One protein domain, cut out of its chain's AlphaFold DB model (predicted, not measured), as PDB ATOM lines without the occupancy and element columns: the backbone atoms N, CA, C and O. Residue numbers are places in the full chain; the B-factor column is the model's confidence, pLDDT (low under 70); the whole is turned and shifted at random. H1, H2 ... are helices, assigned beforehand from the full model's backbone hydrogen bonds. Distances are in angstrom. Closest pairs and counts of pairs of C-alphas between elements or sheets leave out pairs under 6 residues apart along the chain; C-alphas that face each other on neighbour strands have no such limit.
ATOM      1  N   TRP A  23     -11.856  11.675 -36.236       91.38
ATOM      2  CA  TRP A  23     -12.021  12.487 -37.445       91.38
ATOM      3  C   TRP A  23     -12.038  13.996 -37.145       91.38
ATOM      4  O   TRP A  23     -11.534  14.790 -37.937       91.38
ATOM      5  N   GLU A  24     -12.554  14.413 -35.986       91.81
ATOM      6  CA  GLU A  24     -12.559  15.820 -35.569       91.81
ATOM      7  C   GLU A  24     -11.134  16.310 -35.305       91.81
ATOM      8  O   GLU A  24     -10.762  17.412 -35.720       91.81
ATOM      9  N   LYS A  25     -10.306  15.467 -34.669       92.12
ATOM     10  CA  LYS A  25      -8.876  15.741 -34.480       92.12
ATOM     11  C   LYS A  25      -8.140  15.824 -35.820       92.12
ATOM     12  O   LYS A  25      -7.307  16.713 -35.986       92.12
ATOM     13  N   GLN A  26      -8.473  14.955 -36.776       95.50
ATOM     14  CA  GLN A  26      -7.898  14.984 -38.125       95.50
ATOM     15  C   GLN A  26      -8.279  16.260 -38.886       95.50
ATOM     16  O   GLN A  26      -7.413  16.868 -39.506       95.50
ATOM     17  N   ILE A  27      -9.532  16.719 -38.801       96.44
ATOM     18  CA  ILE A  27      -9.966  17.985 -39.413       96.44
ATOM     19  C   ILE A  27      -9.294  19.202 -38.757       96.44
ATOM     20  O   ILE A  27      -8.883  20.120 -39.470       96.44
ATOM     21  N   ASP A  28      -9.136  19.217 -37.424       93.19
ATOM     22  CA  ASP A  28      -8.363  20.264 -36.734       93.19
ATOM     23  C   ASP A  28      -6.920  20.287 -37.251       93.19
ATOM     24  O   ASP A  28      -6.438  21.332 -37.682       93.19
ATOM     25  N   ALA A  29      -6.259  19.126 -37.275       94.81
ATOM     26  CA  ALA A  29      -4.888  18.979 -37.751       94.81
ATOM     27  C   ALA A  29      -4.727  19.392 -39.216       94.81
ATOM     28  O   ALA A  29      -3.795  20.123 -39.548       94.81
ATOM     29  N   LEU A  30      -5.666  19.002 -40.077       96.31
ATOM     30  CA  LEU A  30      -5.642  19.338 -41.491       96.31
ATOM     31  C   LEU A  30      -5.672  20.856 -41.717       96.31
ATOM     32  O   LEU A  30      -4.894  21.368 -42.521       96.31
ATOM     33  N   TYR A  31      -6.493  21.592 -40.960       95.25
ATOM     34  CA  TYR A  31      -6.485  23.057 -40.993       95.25
ATOM     35  C   TYR A  31      -5.092  23.638 -40.693       95.25
ATOM     36  O   TYR A  31      -4.645  24.553 -41.392       95.25
ATOM     37  N   PHE A  32      -4.382  23.108 -39.691       92.25
ATOM     38  CA  PHE A  32      -3.040  23.589 -39.347       92.25
ATOM     39  C   PHE A  32      -2.000  23.223 -40.391       92.25
ATOM     40  O   PHE A  32      -1.295  24.117 -40.854       92.25
ATOM     41  N   VAL A  33      -1.945  21.959 -40.809       94.50
ATOM     42  CA  VAL A  33      -0.996  21.494 -41.831       94.50
ATOM     43  C   VAL A  33      -1.158  22.310 -43.113       94.50
ATOM     44  O   VAL A  33      -0.186  22.788 -43.695       94.50
ATOM     45  N   MET A  34      -2.397  22.556 -43.535       94.31
ATOM     46  CA  MET A  34      -2.668  23.371 -44.715       94.31
ATOM     47  C   MET A  34      -2.320  24.855 -44.510       94.31
ATOM     48  O   MET A  34      -1.896  25.514 -45.460       94.31
ATOM     49  N   THR A  35      -2.459  25.390 -43.294       92.56
ATOM     50  CA  THR A  35      -2.000  26.751 -42.965       92.56
ATOM     51  C   THR A  35      -0.471  26.849 -43.040       92.56
ATOM     52  O   THR A  35       0.047  27.784 -43.648       92.56
ATOM     53  N   GLU A  36       0.261  25.871 -42.499       91.56
ATOM     54  CA  GLU A  36       1.732  25.816 -42.540       91.56
ATOM     55  C   GLU A  36       2.271  25.683 -43.970       91.56
ATOM     56  O   GLU A  36       3.264  26.317 -44.322       91.56
ATOM     57  N   LYS A  37       1.565  24.942 -44.829       92.31
ATOM     58  CA  LYS A  37       1.864  24.842 -46.267       92.31
ATOM     59  C   LYS A  37       1.463  26.090 -47.072       92.31
ATOM     60  O   LYS A  37       1.632  26.109 -48.288       92.31
ATOM     61  N   GLY A  38       0.895  27.120 -46.437       92.12
ATOM     62  CA  GLY A  38       0.448  28.344 -47.111       92.12
ATOM     63  C   GLY A  38      -0.781  28.156 -48.010       92.12
ATOM     64  O   GLY A  38      -1.060  28.996 -48.868       92.12
ATOM     65  N   LEU A  39      -1.536  27.065 -47.834       91.38
ATOM     66  CA  LEU A  39      -2.755  26.795 -48.600       91.38
ATOM     67  C   LEU A  39      -3.954  27.601 -48.085       91.38
ATOM     68  O   LEU A  39      -4.893  27.862 -48.830       91.38
ATOM     69  N   LEU A  40      -3.952  28.045 -46.836       93.56
ATOM     70  CA  LEU A  40      -4.965  28.975 -46.348       93.56
ATOM     71  C   LEU A  40      -4.421  29.865 -45.247       93.56
ATOM     72  O   LEU A  40      -3.376  29.615 -44.658       93.56
ATOM     73  N   ASN A  41      -5.194  30.901 -44.963       90.69
ATOM     74  CA  ASN A  41      -5.114  31.647 -43.724       90.69
ATOM     75  C   ASN A  41      -6.505  31.687 -43.081       90.69
ATOM     76  O   ASN A  41      -7.507  31.293 -43.690       90.69
ATOM     77  N   LEU A  42      -6.563  32.204 -41.854       86.88
ATOM     78  CA  LEU A  42      -7.791  32.294 -41.069       86.88
ATOM     79  C   LEU A  42      -8.932  33.006 -41.816       86.88
ATOM     80  O   LEU A  42     -10.081  32.583 -41.716       86.88
ATOM     81  N   HIS A  43      -8.636  34.064 -42.577       88.75
ATOM     82  CA  HIS A  43      -9.654  34.848 -43.282       88.75
ATOM     83  C   HIS A  43     -10.268  34.076 -44.448       88.75
ATOM     84  O   HIS A  43     -11.490  34.049 -44.586       88.75
ATOM     85  N   VAL A  44      -9.431  33.420 -45.257       91.62
ATOM     86  CA  VAL A  44      -9.896  32.569 -46.361       91.62
ATOM     87  C   VAL A  44     -10.757  31.439 -45.811       91.62
ATOM     88  O   VAL A  44     -11.881  31.251 -46.269       91.62
ATOM     89  N   PHE A  45     -10.270  30.749 -44.779       92.62
ATOM     90  CA  PHE A  45     -10.994  29.642 -44.167       92.62
ATOM     91  C   PHE A  45     -12.353  30.068 -43.623       92.62
ATOM     92  O   PHE A  45     -13.367  29.415 -43.858       92.62
ATOM     93  N   ARG A  46     -12.387  31.209 -42.936       87.50
ATOM     94  CA  ARG A  46     -13.617  31.748 -42.379       87.50
ATOM     95  C   ARG A  46     -14.621  32.120 -43.466       87.50
ATOM     96  O   ARG A  46     -15.768  31.712 -43.350       87.50
ATOM     97  N   ARG A  47     -14.197  32.799 -44.537       92.44
ATOM     98  CA  ARG A  47     -15.068  33.090 -45.690       92.44
ATOM     99  C   ARG A  47     -15.684  31.808 -46.262       92.44
ATOM    100  O   ARG A  47     -16.870  31.795 -46.571       92.44
ATOM    101  N   CYS A  48     -14.898  30.738 -46.374       91.44
ATOM    102  CA  CYS A  48     -15.375  29.441 -46.851       91.44
ATOM    103  C   CYS A  48     -16.367  28.774 -45.886       91.44
ATOM    104  O   CYS A  48     -17.306  28.140 -46.335       91.44
ATOM    105  N   ILE A  49     -16.207  28.917 -44.570       88.62
ATOM    106  CA  ILE A  49     -17.213  28.441 -43.605       88.62
ATOM    107  C   ILE A  49     -18.504  29.272 -43.705       88.62
ATOM    108  O   ILE A  49     -19.604  28.738 -43.588       88.62
ATOM    109  N   GLU A  50     -18.376  30.584 -43.900       85.12
ATOM    110  CA  GLU A  50     -19.496  31.530 -43.969       85.12
ATOM    111  C   GLU A  50     -20.315  31.414 -45.268       85.12
ATOM    112  O   GLU A  50     -21.417  31.955 -45.323       85.12
ATOM    113  N   SER A  51     -19.824  30.704 -46.293       85.12
ATOM    114  CA  SER A  51     -20.579  30.435 -47.528       85.12
ATOM    115  C   SER A  51     -21.583  29.284 -47.407       85.12
ATOM    116  O   SER A  51     -22.350  29.033 -48.336       85.12
ATOM    117  N   LEU A  52     -21.577  28.581 -46.275       82.00
ATOM    118  CA  LEU A  52     -22.496  27.492 -45.986       82.00
ATOM    119  C   LEU A  52     -23.915  28.045 -45.738       82.00
ATOM    120  O   LEU A  52     -24.081  29.097 -45.121       82.00
ATOM    121  N   GLU A  53     -24.939  27.350 -46.244       78.31
ATOM    122  CA  GLU A  53     -26.344  27.785 -46.161       78.31
ATOM    123  C   GLU A  53     -26.796  27.956 -44.696       78.31
ATOM    124  O   GLU A  53     -26.374  27.201 -43.826       78.31
ATOM    125  N   ASP A  54     -27.620  28.966 -44.387       72.94
ATOM    126  CA  ASP A  54     -27.883  29.379 -42.998       72.94
ATOM    127  C   ASP A  54     -28.552  28.284 -42.150       72.94
ATOM    128  O   ASP A  54     -28.217  28.141 -40.970       72.94
ATOM    129  N   SER A  55     -29.461  27.487 -42.722       71.50
ATOM    130  CA  SER A  55     -30.085  26.363 -42.015       71.50
ATOM    131  C   SER A  55     -29.072  25.256 -41.707       71.50
ATOM    132  O   SER A  55     -28.983  24.819 -40.556       71.50
ATOM    133  N   VAL A  56     -28.222  24.891 -42.675       73.69
ATOM    134  CA  VAL A  56     -27.146  23.903 -42.474       73.69
ATOM    135  C   VAL A  56     -26.092  24.445 -41.509       73.69
ATOM    136  O   VAL A  56     -25.589  23.722 -40.656       73.69
ATOM    137  N   TYR A  57     -25.779  25.741 -41.562       76.62
ATOM    138  CA  TYR A  57     -24.793  26.366 -40.680       76.62
ATOM    139  C   TYR A  57     -25.238  26.283 -39.230       76.62
ATOM    140  O   TYR A  57     -24.413  26.140 -38.326       76.62
ATOM    141  N   ARG A  58     -26.542  26.397 -38.984       73.38
ATOM    142  CA  ARG A  58     -27.107  26.334 -37.638       73.38
ATOM    143  C   ARG A  58     -27.135  24.917 -37.087       73.38
ATOM    144  O   ARG A  58     -26.872  24.782 -35.894       73.38
ATOM    145  N   SER A  59     -27.407  23.911 -37.916       73.81
ATOM    146  CA  SER A  59     -27.468  22.508 -37.490       73.81
ATOM    147  C   SER A  59     -26.100  21.824 -37.437       73.81
ATOM    148  O   SER A  59     -25.902  20.948 -36.600       73.81
ATOM    149  N   ALA A  60     -25.144  22.244 -38.270       77.62
ATOM    150  CA  ALA A  60     -23.836  21.610 -38.362       77.62
ATOM    151  C   ALA A  60     -23.012  21.765 -37.078       77.62
ATOM    152  O   ALA A  60     -22.920  22.856 -36.496       77.62
ATOM    153  N   SER A  61     -22.321  20.699 -36.690       85.56
ATOM    154  CA  SER A  61     -21.317  20.690 -35.636       85.56
ATOM    155  C   SER A  61     -20.132  21.598 -35.985       85.56
ATOM    156  O   SER A  61     -19.938  22.054 -37.115       85.56
ATOM    157  N   TYR A  62     -19.303  21.890 -34.985       83.75
ATOM    158  CA  TYR A  62     -18.137  22.745 -35.177       83.75
ATOM    159  C   TYR A  62     -17.149  22.176 -36.211       83.75
ATOM    160  O   TYR A  62     -16.710  22.909 -37.099       83.75
ATOM    161  N   PHE A  63     -16.820  20.883 -36.117       90.81
ATOM    162  CA  PHE A  63     -15.862  20.250 -37.026       90.81
ATOM    163  C   PHE A  63     -16.478  19.890 -38.379       90.81
ATOM    164  O   PHE A  63     -15.772  19.899 -39.382       90.81
ATOM    165  N   GLU A  64     -17.797  19.704 -38.451       89.56
ATOM    166  CA  GLU A  64     -18.523  19.601 -39.723       89.56
ATOM    167  C   GLU A  64     -18.391  20.886 -40.558       89.56
ATOM    168  O   GLU A  64     -18.094  20.838 -41.752       89.56
ATOM    169  N   ARG A  65     -18.524  22.058 -39.920       90.38
ATOM    170  CA  ARG A  65     -18.292  23.352 -40.589       90.38
ATOM    171  C   ARG A  65     -16.848  23.488 -41.063       90.38
ATOM    172  O   ARG A  65     -16.611  24.022 -42.142       90.38
ATOM    173  N   TRP A  66     -15.885  23.006 -40.275       94.75
ATOM    174  CA  TRP A  66     -14.471  23.019 -40.654       94.75
ATOM    175  C   TRP A  66     -14.196  22.124 -41.862       94.75
ATOM    176  O   TRP A  66     -13.544  22.577 -42.799       94.75
ATOM    177  N   ALA A  67     -14.737  20.905 -41.878       94.94
ATOM    178  CA  ALA A  67     -14.632  20.000 -43.018       94.94
ATOM    179  C   ALA A  67     -15.187  20.641 -44.297       94.94
ATOM    180  O   ALA A  67     -14.515  20.644 -45.331       94.94
ATOM    181  N   PHE A  68     -16.356  21.287 -44.217       93.00
ATOM    182  CA  PHE A  68     -16.875  22.059 -45.344       93.00
ATOM    183  C   PHE A  68     -15.911  23.173 -45.768       93.00
ATOM    184  O   PHE A  68     -15.517  23.225 -46.931       93.00
ATOM    185  N   GLY A  69     -15.480  24.025 -44.835       94.62
ATOM    186  CA  GLY A  69     -14.583  25.141 -45.137       94.62
ATOM    187  C   GLY A  69     -13.285  24.695 -45.818       94.62
ATOM    188  O   GLY A  69     -12.876  25.297 -46.808       94.62
ATOM    189  N   LEU A  70     -12.667  23.611 -45.339       96.88
ATOM    190  CA  LEU A  70     -11.446  23.051 -45.923       96.88
ATOM    191  C   LEU A  70     -11.698  22.493 -47.326       96.88
ATOM    192  O   LEU A  70     -10.894  22.739 -48.225       96.88
ATOM    193  N   SER A  71     -12.829  21.813 -47.546       94.88
ATOM    194  CA  SER A  71     -13.187  21.327 -48.884       94.88
ATOM    195  C   SER A  71     -13.350  22.478 -49.881       94.88
ATOM    196  O   SER A  71     -12.791  22.413 -50.972       94.88
ATOM    197  N   GLN A  72     -14.012  23.576 -49.494       93.31
ATOM    198  CA  GLN A  72     -14.157  24.760 -50.348       93.31
ATOM    199  C   GLN A  72     -12.801  25.390 -50.692       93.31
ATOM    200  O   GLN A  72     -12.565  25.726 -51.847       93.31
ATOM    201  N   VAL A  73     -11.882  25.497 -49.724       95.25
ATOM    202  CA  VAL A  73     -10.522  26.006 -49.978       95.25
ATOM    203  C   VAL A  73      -9.789  25.152 -51.014       95.25
ATOM    204  O   VAL A  73      -9.170  25.689 -51.934       95.25
ATOM    205  N   LEU A  74      -9.829  23.824 -50.869       94.88
ATOM    206  CA  LEU A  74      -9.136  22.923 -51.791       94.88
ATOM    207  C   LEU A  74      -9.759  22.939 -53.189       94.88
ATOM    208  O   LEU A  74      -9.017  22.879 -54.170       94.88
ATOM    209  N   LEU A  75     -11.085  23.075 -53.279       91.94
ATOM    210  CA  LEU A  75     -11.805  23.242 -54.543       91.94
ATOM    211  C   LEU A  75     -11.415  24.545 -55.249       91.94
ATOM    212  O   LEU A  75     -11.065  24.518 -56.426       91.94
ATOM    213  N   GLU A  76     -11.411  25.679 -54.541       92.06
ATOM    214  CA  GLU A  76     -11.028  26.983 -55.107       92.06
ATOM    215  C   GLU A  76      -9.588  26.996 -55.635       92.06
ATOM    216  O   GLU A  76      -9.275  27.694 -56.599       92.06
ATOM    217  N   LYS A  77      -8.701  26.211 -55.016       91.25
ATOM    218  CA  LYS A  77      -7.315  26.047 -55.465       91.25
ATOM    219  C   LYS A  77      -7.134  25.020 -56.580       91.25
ATOM    220  O   LYS A  77      -6.021  24.896 -57.085       91.25
ATOM    221  N   GLY A  78      -8.174  24.259 -56.922       89.81
ATOM    222  CA  GLY A  78      -8.077  23.114 -57.830       89.81
ATOM    223  C   GLY A  78      -7.213  21.968 -57.287       89.81
ATOM    224  O   GLY A  78      -6.762  21.127 -58.058       89.81
ATOM    225  N   ALA A  79      -6.952  21.937 -55.975       91.75
ATOM    226  CA  ALA A  79      -6.179  20.877 -55.329       91.75
ATOM    227  C   ALA A  79      -6.993  19.577 -55.218       91.75
ATOM    228  O   ALA A  79      -6.440  18.482 -55.308       91.75
ATOM    229  N   ILE A  80      -8.312  19.709 -55.082       91.88
ATOM    230  CA  ILE A  80      -9.295  18.644 -55.297       91.88
ATOM    231  C   ILE A  80     -10.348  19.155 -56.282       91.88
ATOM    232  O   ILE A  80     -10.548  20.364 -56.413       91.88
ATOM    233  N   LEU A  81     -11.030  18.243 -56.961       87.56
ATOM    234  CA  LEU A  81     -12.125  18.545 -57.874       87.56
ATOM    235  C   LEU A  81     -13.457  18.165 -57.236       87.56
ATOM    236  O   LEU A  81     -13.561  17.190 -56.492       87.56
ATOM    237  N   GLN A  82     -14.502  18.916 -57.580       81.81
ATOM    238  CA  GLN A  82     -15.848  18.668 -57.063       81.81
ATOM    239  C   GLN A  82     -16.322  17.253 -57.406       81.81
ATOM    240  O   GLN A  82     -16.925  16.588 -56.566       81.81
ATOM    241  N   GLY A  83     -15.982  16.771 -58.603       75.38
ATOM    242  CA  GLY A  83     -16.329  15.428 -59.017       75.38
ATOM    243  C   GLY A  83     -15.725  14.316 -58.163       75.38
ATOM    244  O   GLY A  83     -16.393  13.320 -57.904       75.38
ATOM    245  N   GLU A  84     -14.505  14.512 -57.653       84.81
ATOM    246  CA  GLU A  84     -13.829  13.524 -56.803       84.81
ATOM    247  C   GLU A  84     -14.495  13.392 -55.424       84.81
ATOM    248  O   GLU A  84     -14.484  12.314 -54.821       84.81
ATOM    249  N   ILE A  85     -15.069  14.491 -54.919       85.00
ATOM    250  CA  ILE A  85     -15.869  14.498 -53.690       85.00
ATOM    251  C   ILE A  85     -17.203  13.800 -53.957       85.00
ATOM    252  O   ILE A  85     -17.595  12.894 -53.225       85.00
ATOM    253  N   ASP A  86     -17.902  14.216 -55.010       76.31
ATOM    254  CA  ASP A  86     -19.258  13.763 -55.302       76.31
ATOM    255  C   ASP A  86     -19.340  12.248 -55.578       76.31
ATOM    256  O   ASP A  86     -20.304  11.603 -55.146       76.31
ATOM    257  N   GLU A  87     -18.325  11.685 -56.248       75.81
ATOM    258  CA  GLU A  87     -18.180  10.246 -56.504       75.81
ATOM    259  C   GLU A  87     -18.064   9.453 -55.194       75.81
ATOM    260  O   GLU A  87     -18.837   8.522 -54.966       75.81
ATOM    261  N   ARG A  88     -17.176   9.870 -54.281       82.25
ATOM    262  CA  ARG A  88     -16.981   9.203 -52.979       82.25
ATOM    263  C   ARG A  88     -18.157   9.382 -52.026       82.25
ATOM    264  O   ARG A  88     -18.451   8.504 -51.221       82.25
ATOM    265  N   MET A  89     -18.850  10.510 -52.122       77.31
ATOM    266  CA  MET A  89     -20.051  10.767 -51.330       77.31
ATOM    267  C   MET A  89     -21.248   9.910 -51.782       77.31
ATOM    268  O   MET A  89     -22.251   9.858 -51.068       77.31
ATOM    269  N   THR A 248     -23.932  12.342 -40.623       75.88
ATOM    270  CA  THR A 248     -24.399  13.517 -41.352       75.88
ATOM    271  C   THR A 248     -23.615  13.612 -42.654       75.88
ATOM    272  O   THR A 248     -22.462  13.174 -42.758       75.88
ATOM    273  N   ALA A 249     -24.208  14.245 -43.661       78.69
ATOM    274  CA  ALA A 249     -23.508  14.480 -44.914       78.69
ATOM    275  C   ALA A 249     -22.172  15.227 -44.715       78.69
ATOM    276  O   ALA A 249     -21.234  15.020 -45.479       78.69
ATOM    277  N   LEU A 250     -22.049  16.056 -43.672       84.31
ATOM    278  CA  LEU A 250     -20.810  16.770 -43.367       84.31
ATOM    279  C   LEU A 250     -19.767  15.898 -42.648       84.31
ATOM    280  O   LEU A 250     -18.576  16.094 -42.883       84.31
ATOM    281  N   VAL A 251     -20.173  14.911 -41.840       86.06
ATOM    282  CA  VAL A 251     -19.237  13.904 -41.297       86.06
ATOM    283  C   VAL A 251     -18.688  13.037 -42.425       86.06
ATOM    284  O   VAL A 251     -17.477  12.834 -42.514       86.06
ATOM    285  N   ARG A 252     -19.550  12.588 -43.345       85.75
ATOM    286  CA  ARG A 252     -19.089  11.832 -44.512       85.75
ATOM    287  C   ARG A 252     -18.167  12.679 -45.394       85.75
ATOM    288  O   ARG A 252     -17.118  12.190 -45.811       85.75
ATOM    289  N   LEU A 253     -18.490  13.961 -45.605       89.50
ATOM    290  CA  LEU A 253     -17.609  14.904 -46.303       89.50
ATOM    291  C   LEU A 253     -16.239  15.005 -45.624       89.50
ATOM    292  O   LEU A 253     -15.231  15.032 -46.321       89.50
ATOM    293  N   ALA A 254     -16.188  15.042 -44.290       92.62
ATOM    294  CA  ALA A 254     -14.930  15.087 -43.551       92.62
ATOM    295  C   ALA A 254     -14.046  13.869 -43.852       92.62
ATOM    296  O   ALA A 254     -12.865  14.037 -44.147       92.62
ATOM    297  N   LYS A 255     -14.620  12.660 -43.847       91.75
ATOM    298  CA  LYS A 255     -13.893  11.425 -44.183       91.75
ATOM    299  C   LYS A 255     -13.395  11.435 -45.627       91.75
ATOM    300  O   LYS A 255     -12.206  11.259 -45.864       91.75
ATOM    301  N   VAL A 256     -14.280  11.762 -46.571       92.38
ATOM    302  CA  VAL A 256     -13.944  11.887 -48.000       92.38
ATOM    303  C   VAL A 256     -12.825  12.902 -48.232       92.38
ATOM    304  O   VAL A 256     -11.928  12.667 -49.040       92.38
ATOM    305  N   LEU A 257     -12.864  14.029 -47.522       95.38
ATOM    306  CA  LEU A 257     -11.841  15.064 -47.595       95.38
ATOM    307  C   LEU A 257     -10.484  14.564 -47.086       95.38
ATOM    308  O   LEU A 257      -9.471  14.843 -47.722       95.38
ATOM    309  N   ILE A 258     -10.463  13.845 -45.960       95.62
ATOM    310  CA  ILE A 258      -9.240  13.270 -45.387       95.62
ATOM    311  C   ILE A 258      -8.611  12.288 -46.380       95.62
ATOM    312  O   ILE A 258      -7.431  12.436 -46.702       95.62
ATOM    313  N   ASP A 259      -9.399  11.362 -46.930       95.62
ATOM    314  CA  ASP A 259      -8.926  10.388 -47.921       95.62
ATOM    315  C   ASP A 259      -8.338  11.091 -49.151       95.62
ATOM    316  O   ASP A 259      -7.205  10.826 -49.553       95.62
ATOM    317  N   LEU A 260      -9.064  12.071 -49.699       95.75
ATOM    318  CA  LEU A 260      -8.627  12.857 -50.853       95.75
ATOM    319  C   LEU A 260      -7.308  13.591 -50.622       95.75
ATOM    320  O   LEU A 260      -6.432  13.601 -51.489       95.75
ATOM    321  N   VAL A 261      -7.165  14.228 -49.464       96.44
ATOM    322  CA  VAL A 261      -5.948  14.957 -49.105       96.44
ATOM    323  C   VAL A 261      -4.749  14.018 -49.022       96.44
ATOM    324  O   VAL A 261      -3.675  14.379 -49.511       96.44
ATOM    325  N   LEU A 262      -4.929  12.836 -48.426       96.44
ATOM    326  CA  LEU A 262      -3.879  11.830 -48.277       96.44
ATOM    327  C   LEU A 262      -3.490  11.223 -49.630       96.44
ATOM    328  O   LEU A 262      -2.310  11.203 -49.982       96.44
ATOM    329  N   GLU A 263      -4.471  10.788 -50.424       95.88
ATOM    330  CA  GLU A 263      -4.245  10.197 -51.747       95.88
ATOM    331  C   GLU A 263      -3.517  11.158 -52.693       95.88
ATOM    332  O   GLU A 263      -2.562  10.778 -53.378       95.88
ATOM    333  N   LYS A 264      -3.930  12.431 -52.698       95.38
ATOM    334  CA  LYS A 264      -3.314  13.475 -53.528       95.38
ATOM    335  C   LYS A 264      -2.047  14.063 -52.910       95.38
ATOM    336  O   LYS A 264      -1.451  14.960 -53.505       95.38
ATOM    337  N   LYS A 265      -1.620  13.559 -51.746       95.75
ATOM    338  CA  LYS A 265      -0.412  13.986 -51.022       95.75
ATOM    339  C   LYS A 265      -0.393  15.492 -50.731       95.75
ATOM    340  O   LYS A 265       0.666  16.115 -50.706       95.75
ATOM    341  N   ILE A 266      -1.572  16.078 -50.519       95.50
ATOM    342  CA  ILE A 266      -1.726  17.476 -50.092       95.50
ATOM    343  C   ILE A 266      -1.237  17.615 -48.642       95.50
ATOM    344  O   ILE A 266      -0.554  18.585 -48.303       95.50
ATOM    345  N   ALA A 267      -1.539  16.617 -47.812       95.94
ATOM    346  CA  ALA A 267      -0.938  16.388 -46.504       95.94
ATOM    347  C   ALA A 267      -0.612  14.898 -46.352       95.94
ATOM    348  O   ALA A 267      -1.241  14.060 -47.001       95.94
ATOM    349  N   SER A 268       0.362  14.569 -45.505       96.56
ATOM    350  CA  SER A 268       0.668  13.185 -45.142       96.56
ATOM    351  C   SER A 268       0.006  12.784 -43.821       96.56
ATOM    352  O   SER A 268      -0.361  13.632 -43.002       96.56
ATOM    353  N   ILE A 269      -0.140  11.477 -43.595       94.62
ATOM    354  CA  ILE A 269      -0.695  10.964 -42.338       94.62
ATOM    355  C   ILE A 269       0.232  11.276 -41.157       94.62
ATOM    356  O   ILE A 269      -0.241  11.548 -40.057       94.62
ATOM    357  N   GLU A 270       1.544  11.318 -41.391       96.38
ATOM    358  CA  GLU A 270       2.550  11.696 -40.397       96.38
ATOM    359  C   GLU A 270       2.406  13.165 -39.992       96.38
ATOM    360  O   GLU A 270       2.463  13.466 -38.805       96.38
ATOM    361  N   GLU A 271       2.163  14.073 -40.945       96.56
ATOM    362  CA  GLU A 271       1.914  15.492 -40.652       96.56
ATOM    363  C   GLU A 271       0.649  15.670 -39.799       96.56
ATOM    364  O   GLU A 271       0.651  16.417 -38.816       96.56
ATOM    365  N   ILE A 272      -0.424  14.948 -40.140       95.31
ATOM    366  CA  ILE A 272      -1.688  14.970 -39.392       95.31
ATOM    367  C   ILE A 272      -1.480  14.423 -37.974       95.31
ATOM    368  O   ILE A 272      -1.839  15.090 -37.002       95.31
ATOM    369  N   ASN A 273      -0.869  13.243 -37.838       94.94
ATOM    370  CA  ASN A 273      -0.645  12.600 -36.542       94.94
ATOM    371  C   ASN A 273       0.295  13.417 -35.652       94.94
ATOM    372  O   ASN A 273      -0.023  13.631 -34.485       94.94
ATOM    373  N   ALA A 274       1.386  13.959 -36.203       93.75
ATOM    374  CA  ALA A 274       2.308  14.812 -35.457       93.75
ATOM    375  C   ALA A 274       1.600  16.044 -34.874       93.75
ATOM    376  O   ALA A 274       1.865  16.442 -33.738       93.75
ATOM    377  N   HIS A 275       0.661  16.636 -35.619       91.31
ATOM    378  CA  HIS A 275      -0.130  17.751 -35.110       91.31
ATOM    379  C   HIS A 275      -1.115  17.322 -34.012       91.31
ATOM    380  O   HIS A 275      -1.266  18.024 -33.007       91.31
ATOM    381  N   ILE A 276      -1.778  16.174 -34.182       91.50
ATOM    382  CA  ILE A 276      -2.685  15.618 -33.169       91.50
ATOM    383  C   ILE A 276      -1.931  15.374 -31.858       91.50
ATOM    384  O   ILE A 276      -2.360  15.871 -30.818       91.50
ATOM    385  N   GLU A 277      -0.791  14.686 -31.925       91.25
ATOM    386  CA  GLU A 277       0.075  14.395 -30.778       91.25
ATOM    387  C   GLU A 277       0.589  15.676 -30.113       91.25
ATOM    388  O   GLU A 277       0.589  15.790 -28.886       91.25
ATOM    389  N   HIS A 278       0.984  16.677 -30.909       87.44
ATOM    390  CA  HIS A 278       1.437  17.961 -30.384       87.44
ATOM    391  C   HIS A 278       0.354  18.664 -29.554       87.44
ATOM    392  O   HIS A 278       0.636  19.146 -28.456       87.44
ATOM    393  N   LEU A 279      -0.882  18.723 -30.058       84.00
ATOM    394  CA  LEU A 279      -1.989  19.351 -29.335       84.00
ATOM    395  C   LEU A 279      -2.449  18.532 -28.125       84.00
ATOM    396  O   LEU A 279      -2.769  19.129 -27.101       84.00
ATOM    397  N   ASP A 280      -2.454  17.202 -28.217       86.44
ATOM    398  CA  ASP A 280      -2.785  16.330 -27.084       86.44
ATOM    399  C   ASP A 280      -1.763  16.536 -25.945       86.44
ATOM    400  O   ASP A 280      -2.145  16.769 -24.799       86.44
ATOM    401  N   LYS A 281      -0.466  16.640 -26.265       86.44
ATOM    402  CA  LYS A 281       0.579  16.989 -25.286       86.44
ATOM    403  C   LYS A 281       0.394  18.385 -24.674       86.44
ATOM    404  O   LYS A 281       0.671  18.595 -23.491       86.44
TER     405      LYS A 281
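AT A GLANCE: This is residues 23 to 89 and 248 to 281 of the 440 residues of an uncharacterized protein of Arcella intermedia (UniProt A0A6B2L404). What shape do these atoms make? Three helices, H1, H4 and H6, cross one another at slanting angles in a triangular core, with H4 nearest the middle. H2 crosses H4 on the side away from H6, H7 crosses H1, H5 packs crosswise on H6, and short H3 sits at the rim near H4. How is it made up? The 101 printed residues hold seven named helices, H1 to H7 in chain order, and no named strand, so the class is all helix. The whole is compact, with a radius of gyration of the C-alphas of 12.7 A and spans of 36 by 28 by 25 A.

IN THESE COORDINATES: Where do the first helices run? H1, residues 23 to 36, begins at C-alpha 23 at (-12.021, 12.487, -37.445) and is 19.8 A long. H2 is residues 42 to 50, 12.1 A, and H3 is residues 54 to 59, 8.8 A. What follows? H4, residues 62 to 76, is 21.6 A long and begins at C-alpha 62 at (-18.137, 22.745, -35.177). H5 is residues 82 to 88, 10.4 A, and H6 is residues 249 to 263, 20.9 A. Where does the last helix end? H7, residues 269 to 281, 18.1 A, ends at C-alpha 281 at (0.579, 16.989, -25.286).

HOW THE PARTS SIT: What does H1 touch? H1 and H4 touch at a steep tilt of 42 degrees, the same way, the closest C-alphas being those of Glu 24 and Phe 63, 5.7 A apart. With residues 23 to 27 alone H1 touches residues 254 to 258 of H6, closest at C-alphas 23 and 255, 7.1 A. H7 touches H1 with residues 271 to 276 alone, about perpendicular at 76 degrees, closest at C-alphas 29 and 272, 5.4 A. What else touches? H4 touches H2 at 75 degrees, about perpendicular, closest at C-alphas 69 and 49, 4.5 A. H4 touches H6 at a steep tilt of 50 degrees, closest at C-alphas 67 and 254, 5.0 A. H5 touches H6, about perpendicular at 78 degrees, closest at C-alphas 88 and 256, 6.4 A. Where is H3, and how do the backbones run? H3 is close to H4 but not clearly touching, with C-alphas 57 and 65 closest at 7.2 A. Every O i to N i+4 pair is within hydrogen-bond range in H1, H2, H3, H4, H6 and H7, and 2 of 3 are in H5.

THE WHOLE: How large is it? The two C-alphas farthest apart, those of Gly 83 and Lys 281, are 37.8 A apart. Is it continuous? Residues 90 to 247 are not printed, and C-alphas 89 and 248 are 11.2 A apart across the cut; the links printed whole are tight. How confident is the model? The mean pLDDT of the printed part is 89.4, and no printed residue is under 70.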